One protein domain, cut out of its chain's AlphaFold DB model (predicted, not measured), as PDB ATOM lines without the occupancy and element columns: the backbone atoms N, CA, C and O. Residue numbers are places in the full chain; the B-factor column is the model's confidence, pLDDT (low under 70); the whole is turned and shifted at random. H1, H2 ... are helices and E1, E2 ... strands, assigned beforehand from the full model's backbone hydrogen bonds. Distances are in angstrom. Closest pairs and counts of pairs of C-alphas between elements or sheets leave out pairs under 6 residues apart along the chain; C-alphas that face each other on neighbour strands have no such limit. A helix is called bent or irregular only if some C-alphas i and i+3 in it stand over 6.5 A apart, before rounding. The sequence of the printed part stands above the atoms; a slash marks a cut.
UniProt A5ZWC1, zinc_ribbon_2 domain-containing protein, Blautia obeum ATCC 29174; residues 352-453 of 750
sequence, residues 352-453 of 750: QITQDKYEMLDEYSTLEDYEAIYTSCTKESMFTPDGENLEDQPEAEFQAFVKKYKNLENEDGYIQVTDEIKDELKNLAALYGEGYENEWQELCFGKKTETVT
ATOM      1  N   GLN A 352      60.639  -9.439  -8.083       91.81
ATOM      2  CA  GLN A 352      59.926 -10.176  -7.048       91.81
ATOM      3  C   GLN A 352      58.418  -9.912  -7.102       91.81
ATOM      4  O   GLN A 352      57.953  -8.781  -6.929       91.81
ATOM      5  N   ILE A 353      57.646 -10.985  -7.262       89.38
ATOM      6  CA  ILE A 353      56.190 -10.994  -7.164       89.38
ATOM      7  C   ILE A 353      55.738 -11.797  -5.950       89.38
ATOM      8  O   ILE A 353      56.457 -12.613  -5.374       89.38
ATOM      9  N   THR A 354      54.520 -11.513  -5.517       88.44
ATOM     10  CA  THR A 354      53.887 -12.179  -4.384       88.44
ATOM     11  C   THR A 354      52.862 -13.169  -4.917       88.44
ATOM     12  O   THR A 354      51.963 -12.751  -5.646       88.44
ATOM     13  N   GLN A 355      52.986 -14.448  -4.560       85.69
ATOM     14  CA  GLN A 355      52.068 -15.497  -5.007       85.69
ATOM     15  C   GLN A 355      51.549 -16.352  -3.851       85.69
ATOM     16  O   GLN A 355      52.165 -16.446  -2.784       85.69
ATOM     17  N   ASP A 356      50.408 -16.994  -4.091       88.00
ATOM     18  CA  ASP A 356      49.810 -17.940  -3.161       88.00
ATOM     19  C   ASP A 356      50.503 -19.303  -3.275       88.00
ATOM     20  O   ASP A 356      50.540 -19.912  -4.343       88.00
ATOM     21  N   LYS A 357      50.993 -19.820  -2.152       88.88
ATOM     22  CA  LYS A 357      51.513 -21.178  -2.019       88.88
ATOM     23  C   LYS A 357      50.563 -22.010  -1.168       88.88
ATOM     24  O   LYS A 357      50.201 -21.617  -0.058       88.88
ATOM     25  N   TYR A 358      50.206 -23.188  -1.667       91.50
ATOM     26  CA  TYR A 358      49.346 -24.144  -0.974       91.50
ATOM     27  C   TYR A 358      50.178 -25.359  -0.556       91.50
ATOM     28  O   TYR A 358      50.622 -26.139  -1.394       91.50
ATOM     29  N   GLU A 359      50.424 -25.503   0.745       91.94
ATOM     30  CA  GLU A 359      51.191 -26.620   1.308       91.94
ATOM     31  C   GLU A 359      50.224 -27.707   1.777       91.94
ATOM     32  O   GLU A 359      49.296 -27.402   2.522       91.94
ATOM     33  N   MET A 360      50.426 -28.961   1.357       93.81
ATOM     34  CA  MET A 360      49.658 -30.087   1.899       93.81
ATOM     35  C   MET A 360      49.820 -30.145   3.416       93.81
ATOM     36  O   MET A 360      50.930 -29.985   3.928       93.81
ATOM     37  N   LEU A 361      48.713 -30.358   4.118       93.12
ATOM     38  CA  LEU A 361      48.709 -30.471   5.570       93.12
ATOM     39  C   LEU A 361      48.741 -31.941   5.979       93.12
ATOM     40  O   LEU A 361      48.271 -32.810   5.253       93.12
ATOM     41  N   ASP A 362      49.294 -32.197   7.156       89.38
ATOM     42  CA  ASP A 362      49.285 -33.495   7.823       89.38
ATOM     43  C   ASP A 362      48.544 -33.429   9.164       89.38
ATOM     44  O   ASP A 362      48.109 -32.368   9.621       89.38
ATOM     45  N   GLU A 363      48.431 -34.570   9.836       81.75
ATOM     46  CA  GLU A 363      47.806 -34.683  11.155       81.75
ATOM     47  C   GLU A 363      48.460 -33.831  12.267       81.75
ATOM     48  O   GLU A 363      47.817 -33.527  13.283       81.75
ATOM     49  N   TYR A 364      49.725 -33.432  12.085       85.62
ATOM     50  CA  TYR A 364      50.512 -32.635  13.034       85.62
ATOM     51  C   TYR A 364      50.547 -31.143  12.685       85.62
ATOM     52  O   TYR A 364      51.109 -30.343  13.445       85.62
ATOM     53  N   SER A 365      49.948 -30.755  11.562       89.88
ATOM     54  CA  SER A 365      49.997 -29.398  11.050       89.88
ATOM     55  C   SER A 365      49.247 -28.437  11.969       89.88
ATOM     56  O   SER A 365      48.127 -28.676  12.426       89.88
ATOM     57  N   THR A 366      49.880 -27.303  12.272       89.81
ATOM     58  CA  THR A 366      49.266 -26.261  13.098       89.81
ATOM     59  C   THR A 366      48.553 -25.271  12.188       89.81
ATOM     60  O   THR A 366      49.181 -24.436  11.549       89.81
ATOM     61  N   LEU A 367      47.221 -25.354  12.127       88.50
ATOM     62  CA  LEU A 367      46.403 -24.544  11.209       88.50
ATOM     63  C   LEU A 367      46.587 -23.021  11.376       88.50
ATOM     64  O   LEU A 367      46.327 -22.278  10.436       88.50
ATOM     65  N   GLU A 368      47.026 -22.554  12.551       88.12
ATOM     66  CA  GLU A 368      47.306 -21.134  12.834       88.12
ATOM     67  C   GLU A 368      48.537 -20.591  12.084       88.12
ATOM     68  O   GLU A 368      48.668 -19.377  11.942       88.12
ATOM     69  N   ASP A 369      49.408 -21.467  11.568       89.38
ATOM     70  CA  ASP A 369      50.598 -21.088  10.791       89.38
ATOM     71  C   ASP A 369      50.266 -20.695   9.337       89.38
ATOM     72  O   ASP A 369      51.156 -20.314   8.571       89.38
ATOM     73  N   TYR A 370      48.994 -20.800   8.946       91.69
ATOM     74  CA  TYR A 370      48.504 -20.565   7.593       91.69
ATOM     75  C   TYR A 370      47.466 -19.442   7.580       91.69
ATOM     76  O   TYR A 370      46.669 -19.284   8.503       91.69
ATOM     77  N   GLU A 371      47.452 -18.658   6.504       92.25
ATOM     78  CA  GLU A 371      46.536 -17.520   6.358       92.25
ATOM     79  C   GLU A 371      45.082 -17.980   6.206       92.25
ATOM     80  O   GLU A 371      44.149 -17.324   6.674       92.25
ATOM     81  N   ALA A 372      44.894 -19.117   5.538       92.44
ATOM     82  CA  ALA A 372      43.617 -19.781   5.367       92.44
ATOM     83  C   ALA A 372      43.829 -21.252   4.998       92.44
ATOM     84  O   ALA A 372      44.870 -21.637   4.466       92.44
ATOM     85  N   ILE A 373      42.813 -22.068   5.265       95.69
ATOM     86  CA  ILE A 373      42.815 -23.493   4.937       95.69
ATOM     87  C   ILE A 373      41.958 -23.714   3.699       95.69
ATOM     88  O   ILE A 373      40.839 -23.204   3.598       95.69
ATOM     89  N   TYR A 374      42.500 -24.480   2.766       96.56
ATOM     90  CA  TYR A 374      41.876 -24.866   1.516       96.56
ATOM     91  C   TYR A 374      41.803 -26.391   1.414       96.56
ATOM     92  O   TYR A 374      42.473 -27.107   2.143       96.56
ATOM     93  N   THR A 375      40.969 -26.896   0.523       95.75
ATOM     94  CA  THR A 375      40.945 -28.289   0.066       95.75
ATOM     95  C   THR A 375      40.933 -28.275  -1.460       95.75
ATOM     96  O   THR A 375      40.880 -27.203  -2.066       95.75
ATOM     97  N   SER A 376      40.997 -29.426  -2.109       96.19
ATOM     98  CA  SER A 376      40.911 -29.509  -3.563       96.19
ATOM     99  C   SER A 376      40.197 -30.786  -3.968       96.19
ATOM    100  O   SER A 376      40.288 -31.800  -3.284       96.19
ATOM    101  N   CYS A 377      39.466 -30.731  -5.074       95.81
ATOM    102  CA  CYS A 377      38.952 -31.928  -5.719       95.81
ATOM    103  C   CYS A 377      39.962 -32.504  -6.719       95.81
ATOM    104  O   CYS A 377      39.910 -33.695  -6.994       95.81
ATOM    105  N   THR A 378      40.854 -31.670  -7.258       94.75
ATOM    106  CA  THR A 378      41.725 -31.991  -8.400       94.75
ATOM    107  C   THR A 378      43.218 -32.058  -8.068       94.75
ATOM    108  O   THR A 378      44.000 -32.556  -8.877       94.75
ATOM    109  N   LYS A 379      43.640 -31.576  -6.895       94.25
ATOM    110  CA  LYS A 379      45.020 -31.683  -6.402       94.25
ATOM    111  C   LYS A 379      45.179 -32.906  -5.513       94.25
ATOM    112  O   LYS A 379      44.285 -33.246  -4.741       94.25
ATOM    113  N   GLU A 380      46.345 -33.526  -5.620       93.44
ATOM    114  CA  GLU A 380      46.782 -34.606  -4.740       93.44
ATOM    115  C   GLU A 380      46.881 -34.108  -3.297       93.44
ATOM    116  O   GLU A 380      47.457 -33.049  -3.041       93.44
ATOM    117  N   SER A 381      46.287 -34.864  -2.376       90.31
ATOM    118  CA  SER A 381      46.284 -34.585  -0.940       90.31
ATOM    119  C   SER A 381      47.034 -35.683  -0.188       90.31
ATOM    120  O   SER A 381      47.161 -36.791  -0.698       90.31
ATOM    121  N   MET A 382      47.478 -35.409   1.038       89.94
ATOM    122  CA  MET A 382      48.188 -36.398   1.868       89.94
ATOM    123  C   MET A 382      47.306 -37.595   2.245       89.94
ATOM    124  O   MET A 382      47.813 -38.683   2.491       89.94
ATOM    125  N   PHE A 383      45.986 -37.395   2.263       91.00
ATOM    126  CA  PHE A 383      45.011 -38.429   2.605       91.00
ATOM    127  C   PHE A 383      44.810 -39.467   1.487       91.00
ATOM    128  O   PHE A 383      44.382 -40.593   1.735       91.00
ATOM    129  N   THR A 384      45.047 -39.079   0.233       85.75
ATOM    130  CA  THR A 384      44.814 -39.923  -0.946       85.75
ATOM    131  C   THR A 384      46.087 -40.678  -1.341       85.75
ATOM    132  O   THR A 384      47.181 -40.190  -1.069       85.75
ATOM    133  N   PRO A 385      45.992 -41.858  -1.988       79.38
ATOM    134  CA  PRO A 385      47.171 -42.575  -2.477       79.38
ATOM    135  C   PRO A 385      48.034 -41.719  -3.419       79.38
ATOM    136  O   PRO A 385      47.489 -40.933  -4.192       79.38
ATOM    137  N   ASP A 386      49.356 -41.926  -3.393       76.25
ATOM    138  CA  ASP A 386      50.322 -41.187  -4.220       76.25
ATOM    139  C   ASP A 386      49.869 -41.065  -5.690       76.25
ATOM    140  O   ASP A 386      49.691 -42.064  -6.398       76.25
ATOM    141  N   GLY A 387      49.742 -39.825  -6.164       74.44
ATOM    142  CA  GLY A 387      49.323 -39.467  -7.520       74.44
ATOM    143  C   GLY A 387      47.809 -39.433  -7.773       74.44
ATOM    144  O   GLY A 387      47.416 -39.195  -8.917       74.44
ATOM    145  N   GLU A 388      46.966 -39.650  -6.759       85.75
ATOM    146  CA  GLU A 388      45.503 -39.540  -6.852       85.75
ATOM    147  C   GLU A 388      44.968 -38.284  -6.137       85.75
ATOM    148  O   GLU A 388      45.576 -37.750  -5.213       85.75
ATOM    149  N   ASN A 389      43.798 -37.800  -6.561       92.81
ATOM    150  CA  ASN A 389      43.059 -36.704  -5.920       92.81
ATOM    151  C   ASN A 389      41.649 -37.180  -5.513       92.81
ATOM    152  O   ASN A 389      41.269 -38.327  -5.758       92.81
ATOM    153  N   LEU A 390      40.852 -36.304  -4.891       93.19
ATOM    154  CA  LEU A 390      39.501 -36.650  -4.434       93.19
ATOM    155  C   LEU A 390      38.541 -37.003  -5.589       93.19
ATOM    156  O   LEU A 390      37.623 -37.796  -5.384       93.19
ATOM    157  N   GLU A 391      38.711 -36.424  -6.781       92.81
ATOM    158  CA  GLU A 391      37.901 -36.753  -7.965       92.81
ATOM    159  C   GLU A 391      38.164 -38.167  -8.489       92.81
ATOM    160  O   GLU A 391      37.236 -38.807  -8.993       92.81
ATOM    161  N   ASP A 392      39.381 -38.672  -8.315       92.44
ATOM    162  CA  ASP A 392      39.769 -40.011  -8.759       92.44
ATOM    163  C   ASP A 392      39.295 -41.128  -7.803       92.44
ATOM    164  O   ASP A 392      39.267 -42.300  -8.191       92.44
ATOM    165  N   GLN A 393      38.839 -40.785  -6.590       92.00
ATOM    166  CA  GLN A 393      38.393 -41.765  -5.593       92.00
ATOM    167  C   GLN A 393      37.034 -42.396  -5.964       92.00
ATOM    168  O   GLN A 393      36.039 -41.679  -6.126       92.00
ATOM    169  N   PRO A 394      36.926 -43.733  -6.094       88.88
ATOM    170  CA  PRO A 394      35.734 -44.393  -6.632       88.88
ATOM    171  C   PRO A 394      34.530 -44.428  -5.674       88.88
ATOM    172  O   PRO A 394      33.422 -44.781  -6.098       88.88
ATOM    173  N   GLU A 395      34.710 -44.111  -4.392       93.56
ATOM    174  CA  GLU A 395      33.661 -44.197  -3.379       93.56
ATOM    175  C   GLU A 395      32.604 -43.093  -3.544       93.56
ATOM    176  O   GLU A 395      32.881 -41.946  -3.904       93.56
ATOM    177  N   ALA A 396      31.342 -43.444  -3.273       91.62
ATOM    178  CA  ALA A 396      30.193 -42.589  -3.570       91.62
ATOM    179  C   ALA A 396      30.219 -41.259  -2.797       91.62
ATOM    180  O   ALA A 396      29.689 -40.255  -3.271       91.62
ATOM    181  N   GLU A 397      30.833 -41.260  -1.620       94.50
ATOM    182  CA  GLU A 397      30.980 -40.138  -0.710       94.50
ATOM    183  C   GLU A 397      32.011 -39.115  -1.219       94.50
ATOM    184  O   GLU A 397      31.705 -37.921  -1.226       94.50
ATOM    185  N   PHE A 398      33.160 -39.558  -1.753       93.31
ATOM    186  CA  PHE A 398      34.116 -38.673  -2.436       93.31
ATOM    187  C   PHE A 398      33.507 -38.088  -3.714       93.31
ATOM    188  O   PHE A 398      33.526 -36.874  -3.917       93.31
ATOM    189  N   GLN A 399      32.837 -38.916  -4.522       94.38
ATOM    190  CA  GLN A 399      32.142 -38.458  -5.730       94.38
ATOM    191  C   GLN A 399      31.020 -37.450  -5.422       94.38
ATOM    192  O   GLN A 399      30.776 -36.515  -6.190       94.38
ATOM    193  N   ALA A 400      30.325 -37.608  -4.290       95.00
ATOM    194  CA  ALA A 400      29.317 -36.656  -3.833       95.00
ATOM    195  C   ALA A 400      29.940 -35.317  -3.415       95.00
ATOM    196  O   ALA A 400      29.405 -34.270  -3.790       95.00
ATOM    197  N   PHE A 401      31.066 -35.350  -2.695       95.94
ATOM    198  CA  PHE A 401      31.817 -34.159  -2.301       95.94
ATOM    199  C   PHE A 401      32.332 -33.390  -3.526       95.94
ATOM    200  O   PHE A 401      32.045 -32.202  -3.683       95.94
ATOM    201  N   VAL A 402      32.981 -34.087  -4.464       95.94
ATOM    202  CA  VAL A 402      33.508 -33.516  -5.716       95.94
ATOM    203  C   VAL A 402      32.388 -32.887  -6.540       95.94
ATOM    204  O   VAL A 402      32.483 -31.734  -6.956       95.94
ATOM    205  N   LYS A 403      31.261 -33.589  -6.708       95.56
ATOM    206  CA  LYS A 403      30.094 -33.050  -7.422       95.56
ATOM    207  C   LYS A 403      29.530 -31.782  -6.774       95.56
ATOM    208  O   LYS A 403      28.939 -30.959  -7.476       95.56
ATOM    209  N   LYS A 404      29.647 -31.653  -5.451       96.31
ATOM    210  CA  LYS A 404      29.110 -30.524  -4.689       96.31
ATOM    211  C   LYS A 404      30.028 -29.301  -4.732       96.31
ATOM    212  O   LYS A 404      29.500 -28.194  -4.805       96.31
ATOM    213  N   TYR A 405      31.350 -29.494  -4.702       96.44
ATOM    214  CA  TYR A 405      32.295 -28.397  -4.458       96.44
ATOM    215  C   TYR A 405      33.342 -28.151  -5.545       96.44
ATOM    216  O   TYR A 405      33.931 -27.076  -5.542       96.44
ATOM    217  N   LYS A 406      33.553 -29.055  -6.511       94.81
ATOM    218  CA  LYS A 406      34.584 -28.875  -7.552       94.81
ATOM    219  C   LYS A 406      34.432 -27.568  -8.338       94.81
ATOM    220  O   LYS A 406      35.407 -26.929  -8.699       94.81
ATOM    221  N   ASN A 407      33.200 -27.123  -8.577       94.44
ATOM    222  CA  ASN A 407      32.932 -25.855  -9.264       94.44
ATOM    223  C   ASN A 407      33.270 -24.599  -8.433       94.44
ATOM    224  O   ASN A 407      33.065 -23.493  -8.929       94.44
ATOM    225  N   LEU A 408      33.701 -24.764  -7.181       95.19
ATOM    226  CA  LEU A 408      34.171 -23.698  -6.298       95.19
ATOM    227  C   LEU A 408      35.704 -23.609  -6.244       95.19
ATOM    228  O   LEU A 408      36.214 -22.768  -5.507       95.19
ATOM    229  N   GLU A 409      36.429 -24.461  -6.977       94.75
ATOM    230  CA  GLU A 409      37.881 -24.338  -7.114       94.75
ATOM    231  C   GLU A 409      38.239 -22.982  -7.739       94.75
ATOM    232  O   GLU A 409      37.604 -22.531  -8.696       94.75
ATOM    233  N   ASN A 410      39.243 -22.311  -7.172       91.56
ATOM    234  CA  ASN A 410      39.841 -21.122  -7.766       91.56
ATOM    235  C   ASN A 410      40.655 -21.487  -9.024       91.56
ATOM    236  O   ASN A 410      40.736 -22.652  -9.413       91.56
ATOM    237  N   GLU A 411      41.262 -20.488  -9.666       88.81
ATOM    238  CA  GLU A 411      42.051 -20.684 -10.894       88.81
ATOM    239  C   GLU A 411      43.213 -21.678 -10.706       88.81
ATOM    240  O   GLU A 411      43.575 -22.380 -11.650       88.81
ATOM    241  N   ASP A 412      43.712 -21.821  -9.474       88.56
ATOM    242  CA  ASP A 412      44.782 -22.750  -9.109       88.56
ATOM    243  C   ASP A 412      44.284 -24.147  -8.703       88.56
ATOM    244  O   ASP A 412      45.105 -25.045  -8.505       88.56
ATOM    245  N   GLY A 413      42.968 -24.368  -8.601       93.56
ATOM    246  CA  GLY A 413      42.366 -25.661  -8.256       93.56
ATOM    247  C   GLY A 413      42.048 -25.869  -6.767       93.56
ATOM    248  O   GLY A 413      41.902 -27.009  -6.339       93.56
ATOM    249  N   TYR A 414      41.954 -24.811  -5.957       95.94
ATOM    250  CA  TYR A 414      41.734 -24.892  -4.505       95.94
ATOM    251  C   TYR A 414      40.407 -24.265  -4.059       95.94
ATOM    252  O   TYR A 414      39.964 -23.246  -4.585       95.94
ATOM    253  N   ILE A 415      39.789 -24.846  -3.031       95.69
ATOM    254  CA  ILE A 415      38.499 -24.451  -2.450       95.69
ATOM    255  C   ILE A 415      38.732 -24.022  -1.005       95.69
ATOM    256  O   ILE A 415      39.255 -24.801  -0.213       95.69
ATOM    257  N   GLN A 416      38.331 -22.809  -0.626       95.44
ATOM    258  CA  GLN A 416      38.479 -22.367   0.761       95.44
ATOM    259  C   GLN A 416      37.581 -23.202   1.688       95.44
ATOM    260  O   GLN A 416      36.376 -23.319   1.459       95.44
ATOM    261  N   VAL A 417      38.152 -23.763   2.756       95.44
ATOM    262  CA  VAL A 417      37.426 -24.620   3.701       95.44
ATOM    263  C   VAL A 417      36.543 -23.759   4.604       95.44
ATOM    264  O   VAL A 417      37.018 -23.042   5.483       95.44
ATOM    265  N   THR A 418      35.232 -23.840   4.389       94.62
ATOM    266  CA  THR A 418      34.207 -23.288   5.286       94.62
ATOM    267  C   THR A 418      33.869 -24.282   6.398       94.62
ATOM    268  O   THR A 418      34.256 -25.445   6.324       94.62
ATOM    269  N   ASP A 419      33.104 -23.867   7.412       93.12
ATOM    270  CA  ASP A 419      32.651 -24.787   8.470       93.12
ATOM    271  C   ASP A 419      31.863 -25.989   7.907       93.12
ATOM    272  O   ASP A 419      32.044 -27.111   8.370       93.12
ATOM    273  N   GLU A 420      31.054 -25.780   6.858       94.19
ATOM    274  CA  GLU A 420      30.313 -26.856   6.177       94.19
ATOM    275  C   GLU A 420      31.258 -27.835   5.469       94.19
ATOM    276  O   GLU A 420      31.145 -29.047   5.647       94.19
ATOM    277  N   ILE A 421      32.227 -27.314   4.710       95.69
ATOM    278  CA  ILE A 421      33.220 -28.138   4.010       95.69
ATOM    279  C   ILE A 421      34.074 -28.902   5.024       95.69
ATOM    280  O   ILE A 421      34.314 -30.090   4.852       95.69
ATOM    281  N   LYS A 422      34.481 -28.252   6.118       94.88
ATOM    282  CA  LYS A 422      35.264 -28.859   7.198       94.88
ATOM    283  C   LYS A 422      34.546 -30.040   7.842       94.88
ATOM    284  O   LYS A 422      35.167 -31.075   8.070       94.88
ATOM    285  N   ASP A 423      33.259 -29.895   8.146       94.44
ATOM    286  CA  ASP A 423      32.467 -30.981   8.728       94.44
ATOM    287  C   ASP A 423      32.301 -32.147   7.741       94.44
ATOM    288  O   ASP A 423      32.352 -33.310   8.143       94.44
ATOM    289  N   GLU A 424      32.166 -31.869   6.442       95.50
ATOM    290  CA  GLU A 424      32.122 -32.909   5.409       95.50
ATOM    291  C   GLU A 424      33.471 -33.610   5.203       95.50
ATOM    292  O   GLU A 424      33.498 -34.838   5.125       95.50
ATOM    293  N   LEU A 425      34.589 -32.880   5.216       94.75
ATOM    294  CA  LEU A 425      35.937 -33.458   5.173       94.75
ATOM    295  C   LEU A 425      36.217 -34.335   6.401       94.75
ATOM    296  O   LEU A 425      36.769 -35.423   6.268       94.75
ATOM    297  N   LYS A 426      35.764 -33.923   7.593       93.75
ATOM    298  CA  LYS A 426      35.812 -34.760   8.805       93.75
ATOM    299  C   LYS A 426      35.017 -36.047   8.665       93.75
ATOM    300  O   LYS A 426      35.455 -37.082   9.159       93.75
ATOM    301  N   ASN A 427      33.860 -35.994   8.008       93.25
ATOM    302  CA  ASN A 427      33.068 -37.190   7.748       93.25
ATOM    303  C   ASN A 427      33.768 -38.119   6.750       93.25
ATOM    304  O   ASN A 427      33.768 -39.326   6.972       93.25
ATOM    305  N   LEU A 428      34.385 -37.579   5.694       93.44
ATOM    306  CA  LEU A 428      35.179 -38.368   4.748       93.44
ATOM    307  C   LEU A 428      36.365 -39.043   5.446       93.44
ATOM    308  O   LEU A 428      36.504 -40.261   5.358       93.44
ATOM    309  N   ALA A 429      37.144 -38.290   6.224       92.19
ATOM    310  CA  ALA A 429      38.256 -38.841   6.994       92.19
ATOM    311  C   ALA A 429      37.796 -39.903   8.008       92.19
ATOM    312  O   ALA A 429      38.399 -40.960   8.110       92.19
ATOM    313  N   ALA A 430      36.669 -39.699   8.696       91.50
ATOM    314  CA  ALA A 430      36.133 -40.696   9.628       91.50
ATOM    315  C   ALA A 430      35.634 -41.988   8.947       91.50
ATOM    316  O   ALA A 430      35.539 -43.024   9.607       91.50
ATOM    317  N   LEU A 431      35.258 -41.927   7.665       92.62
ATOM    318  CA  LEU A 431      34.796 -43.085   6.895       92.62
ATOM    319  C   LEU A 431      35.949 -43.880   6.275       92.62
ATOM    320  O   LEU A 431      35.847 -45.107   6.203       92.62
ATOM    321  N   TYR A 432      37.003 -43.195   5.825       90.62
ATOM    322  CA  TYR A 432      38.050 -43.784   4.980       90.62
ATOM    323  C   TYR A 432      39.469 -43.698   5.553       90.62
ATOM    324  O   TYR A 432      40.361 -44.340   5.008       90.62
ATOM    325  N   GLY A 433      39.673 -42.949   6.635       85.50
ATOM    326  CA  GLY A 433      40.959 -42.788   7.311       85.50
ATOM    327  C   GLY A 433      41.222 -43.840   8.394       85.50
ATOM    328  O   GLY A 433      40.410 -44.729   8.667       85.50
ATOM    329  N   GLU A 434      42.378 -43.736   9.036       86.19
ATOM    330  CA  GLU A 434      42.869 -44.582  10.121       86.19
ATOM    331  C   GLU A 434      42.278 -44.226  11.502       86.19
ATOM    332  O   GLU A 434      42.390 -45.015  12.448       86.19
ATOM    333  N   GLY A 435      41.577 -43.093  11.629       80.06
ATOM    334  CA  GLY A 435      40.657 -42.790  12.728       80.06
ATOM    335  C   GLY A 435      41.206 -41.908  13.853       80.06
ATOM    336  O   GLY A 435      40.723 -42.006  14.989       80.06
ATOM    337  N   TYR A 436      42.191 -41.051  13.582       85.94
ATOM    338  CA  TYR A 436      42.730 -40.089  14.552       85.94
ATOM    339  C   TYR A 436      42.123 -38.677  14.401       85.94
ATOM    340  O   TYR A 436      41.507 -38.325  13.400       85.94
ATOM    341  N   GLU A 437      42.224 -37.856  15.456       82.44
ATOM    342  CA  GLU A 437      41.380 -36.657  15.656       82.44
ATOM    343  C   GLU A 437      41.517 -35.581  14.560       82.44
ATOM    344  O   GLU A 437      40.544 -34.891  14.242       82.44
ATOM    345  N   ASN A 438      42.706 -35.447  13.969       88.00
ATOM    346  CA  ASN A 438      43.041 -34.390  13.011       88.00
ATOM    347  C   ASN A 438      43.248 -34.883  11.577       88.00
ATOM    348  O   ASN A 438      43.653 -34.099  10.730       88.00
ATOM    349  N   GLU A 439      42.899 -36.130  11.286       90.19
ATOM    350  CA  GLU A 439      43.128 -36.770   9.985       90.19
ATOM    351  C   GLU A 439      42.496 -36.051   8.795       90.19
ATOM    352  O   GLU A 439      43.035 -36.014   7.699       90.19
ATOM    353  N   TRP A 440      41.371 -35.374   9.013       91.81
ATOM    354  CA  TRP A 440      40.725 -34.568   7.978       91.81
ATOM    355  C   TRP A 440      41.607 -33.424   7.444       91.81
ATOM    356  O   TRP A 440      41.320 -32.893   6.372       91.81
ATOM    357  N   GLN A 441      42.653 -33.026   8.177       93.50
ATOM    358  CA  GLN A 441      43.626 -32.042   7.707       93.50
ATOM    359  C   GLN A 441      44.445 -32.577   6.532       93.50
ATOM    360  O   GLN A 441      44.823 -31.789   5.679       93.50
ATOM    361  N   GLU A 442      44.623 -33.892   6.409       93.50
ATOM    362  CA  GLU A 442      45.360 -34.509   5.298       93.50
ATOM    363  C   GLU A 442      44.657 -34.341   3.941       93.50
ATOM    364  O   GLU A 442      45.281 -34.449   2.887       93.50
ATOM    365  N   LEU A 443      43.360 -34.006   3.962       93.62
ATOM    366  CA  LEU A 443      42.558 -33.617   2.793       93.62
ATOM    367  C   LEU A 443      42.668 -32.114   2.465       93.62
ATOM    368  O   LEU A 443      41.957 -31.604   1.590       93.62
ATOM    369  N   CYS A 444      43.483 -31.368   3.210       95.69
ATOM    370  CA  CYS A 444      43.557 -29.913   3.159       95.69
ATOM    371  C   CYS A 444      44.957 -29.409   2.781       95.69
ATOM    372  O   CYS A 444      45.970 -30.093   2.900       95.69
ATOM    373  N   PHE A 445      44.990 -28.146   2.368       96.25
ATOM    374  CA  PHE A 445      46.178 -27.379   2.044       96.25
ATOM    375  C   PHE A 445      46.155 -26.074   2.832       96.25
ATOM    376  O   PHE A 445      45.149 -25.359   2.862       96.25
ATOM    377  N   GLY A 446      47.266 -25.739   3.465       93.69
ATOM    378  CA  GLY A 446      47.444 -24.458   4.114       93.69
ATOM    379  C   GLY A 446      47.946 -23.431   3.111       93.69
ATOM    380  O   GLY A 446      48.979 -23.635   2.474       93.69
ATOM    381  N   LYS A 447      47.231 -22.312   2.983       93.06
ATOM    382  CA  LYS A 447      47.657 -21.188   2.153       93.06
ATOM    383  C   LYS A 447      48.647 -20.312   2.919       93.06
ATOM    384  O   LYS A 447      48.354 -19.858   4.028       93.06
ATOM    385  N   LYS A 448      49.786 -20.031   2.295       90.38
ATOM    386  CA  LYS A 448      50.727 -18.978   2.682       90.38
ATOM    387  C   LYS A 448      51.022 -18.112   1.477       90.38
ATOM    388  O   LYS A 448      51.001 -18.585   0.346       90.38
ATOM    389  N   THR A 449      51.350 -16.864   1.733       87.81
ATOM    390  CA  THR A 449      51.933 -16.003   0.721       87.81
ATOM    391  C   THR A 449      53.450 -16.187   0.705       87.81
ATOM    392  O   THR A 449      54.095 -16.124   1.754       87.81
ATOM    393  N   GLU A 450      54.034 -16.388  -0.472       86.94
ATOM    394  CA  GLU A 450      55.485 -16.357  -0.655       86.94
ATOM    395  C   GLU A 450      55.901 -15.302  -1.682       86.94
ATOM    396  O   GLU A 450      55.099 -14.808  -2.476       86.94
ATOM    397  N   THR A 451      57.175 -14.931  -1.625       88.06
ATOM    398  CA  THR A 451      57.799 -14.051  -2.607       88.06
ATOM    399  C   THR A 451      58.662 -14.903  -3.517       88.06
ATOM    400  O   THR A 451      59.578 -15.572  -3.038       88.06
ATOM    401  N   VAL A 452      58.359 -14.877  -4.811       88.75
ATOM    402  CA  VAL A 452      59.124 -15.565  -5.858       88.75
ATOM    403  C   VAL A 452      59.518 -14.570  -6.940       88.75
ATOM    404  O   VAL A 452      58.927 -13.497  -7.047       88.75
ATOM    405  N   THR A 453      60.515 -14.921  -7.741       90.62
ATOM    406  CA  THR A 453      60.877 -14.156  -8.935       90.62
ATOM    407  C   THR A 453      59.847 -14.421 -10.033       90.62
ATOM    408  O   THR A 453      59.495 -15.572 -10.291       90.62
TER     409      THR A 453
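Overview. This is residues 352 to 453 of the 750 residues of the protein "zinc_ribbon_2 domain-containing protein" of Blautia obeum ATCC 29174 (UniProt A5ZWC1). A long, twisted two-strand ribbon, E1 with E3, makes one end of an elongated shape; at the other end is a body of helices H1, H2 and H3 with long loops, and short E2 pairs with E3 where ribbon meets body. The 102 printed residues hold E1, E2, H1, H2, H3 and E3 in that order; the antiparallel sheet runs E1, E3, E2, and the class is mixed. The whole is compact, radius of gyration of the C-alphas 13.3 A, spanning 44 by 28 by 27 A.

Arrangement. E1, residues 352 to 360, is antiparallel to E3, residues 444 to 453, at 157 degrees, with N 353 and O 452 2.8 A apart, within hydrogen-bond range. E3, which bends by 58 degrees at residue 449, is antiparallel to E2, residues 372 to 375, at 114 degrees, with N 445 and O 374 at 2.7 A. H1, residues 396 to 408, and H2, residues 419 to 432, form a helical hairpin at a shallow tilt of 29 degrees; they only just touch, with 3 pairs of C-alphas within 8 A, the closest those of Glu 397 and Leu 428, 7.1 A apart. H2 touches H3, residues 439 to 443, closest at the C-alphas of Lys 426 and Trp 440, 5.0 A. H2 and H3 only graze the sheet. Every O i to N i+4 pair is within range in H2, 7 of 9 in H1 and 0 of 1 in H3, where 2 of 2 O i to N i+3 pairs are.

Along the chain. E1 begins at C-alpha 352 (59.926, -10.176, -7.048) and is 24.1 A long. H1 is 19.5 A long and irregular, with C-alphas 404 and 407 7.6 A apart; H2 is 20.1 A. E3, 26.4 A, ends at C-alpha 453 (60.877, -14.156, -8.935).

Size, cuts and confidence. The C-alphas farthest apart, Gln 352 and Ala 396, are 44.1 A apart. The printed part has no cut; the links E1 to E2 and E2 to H1 are long. No printed residue is under 70 in pLDDT.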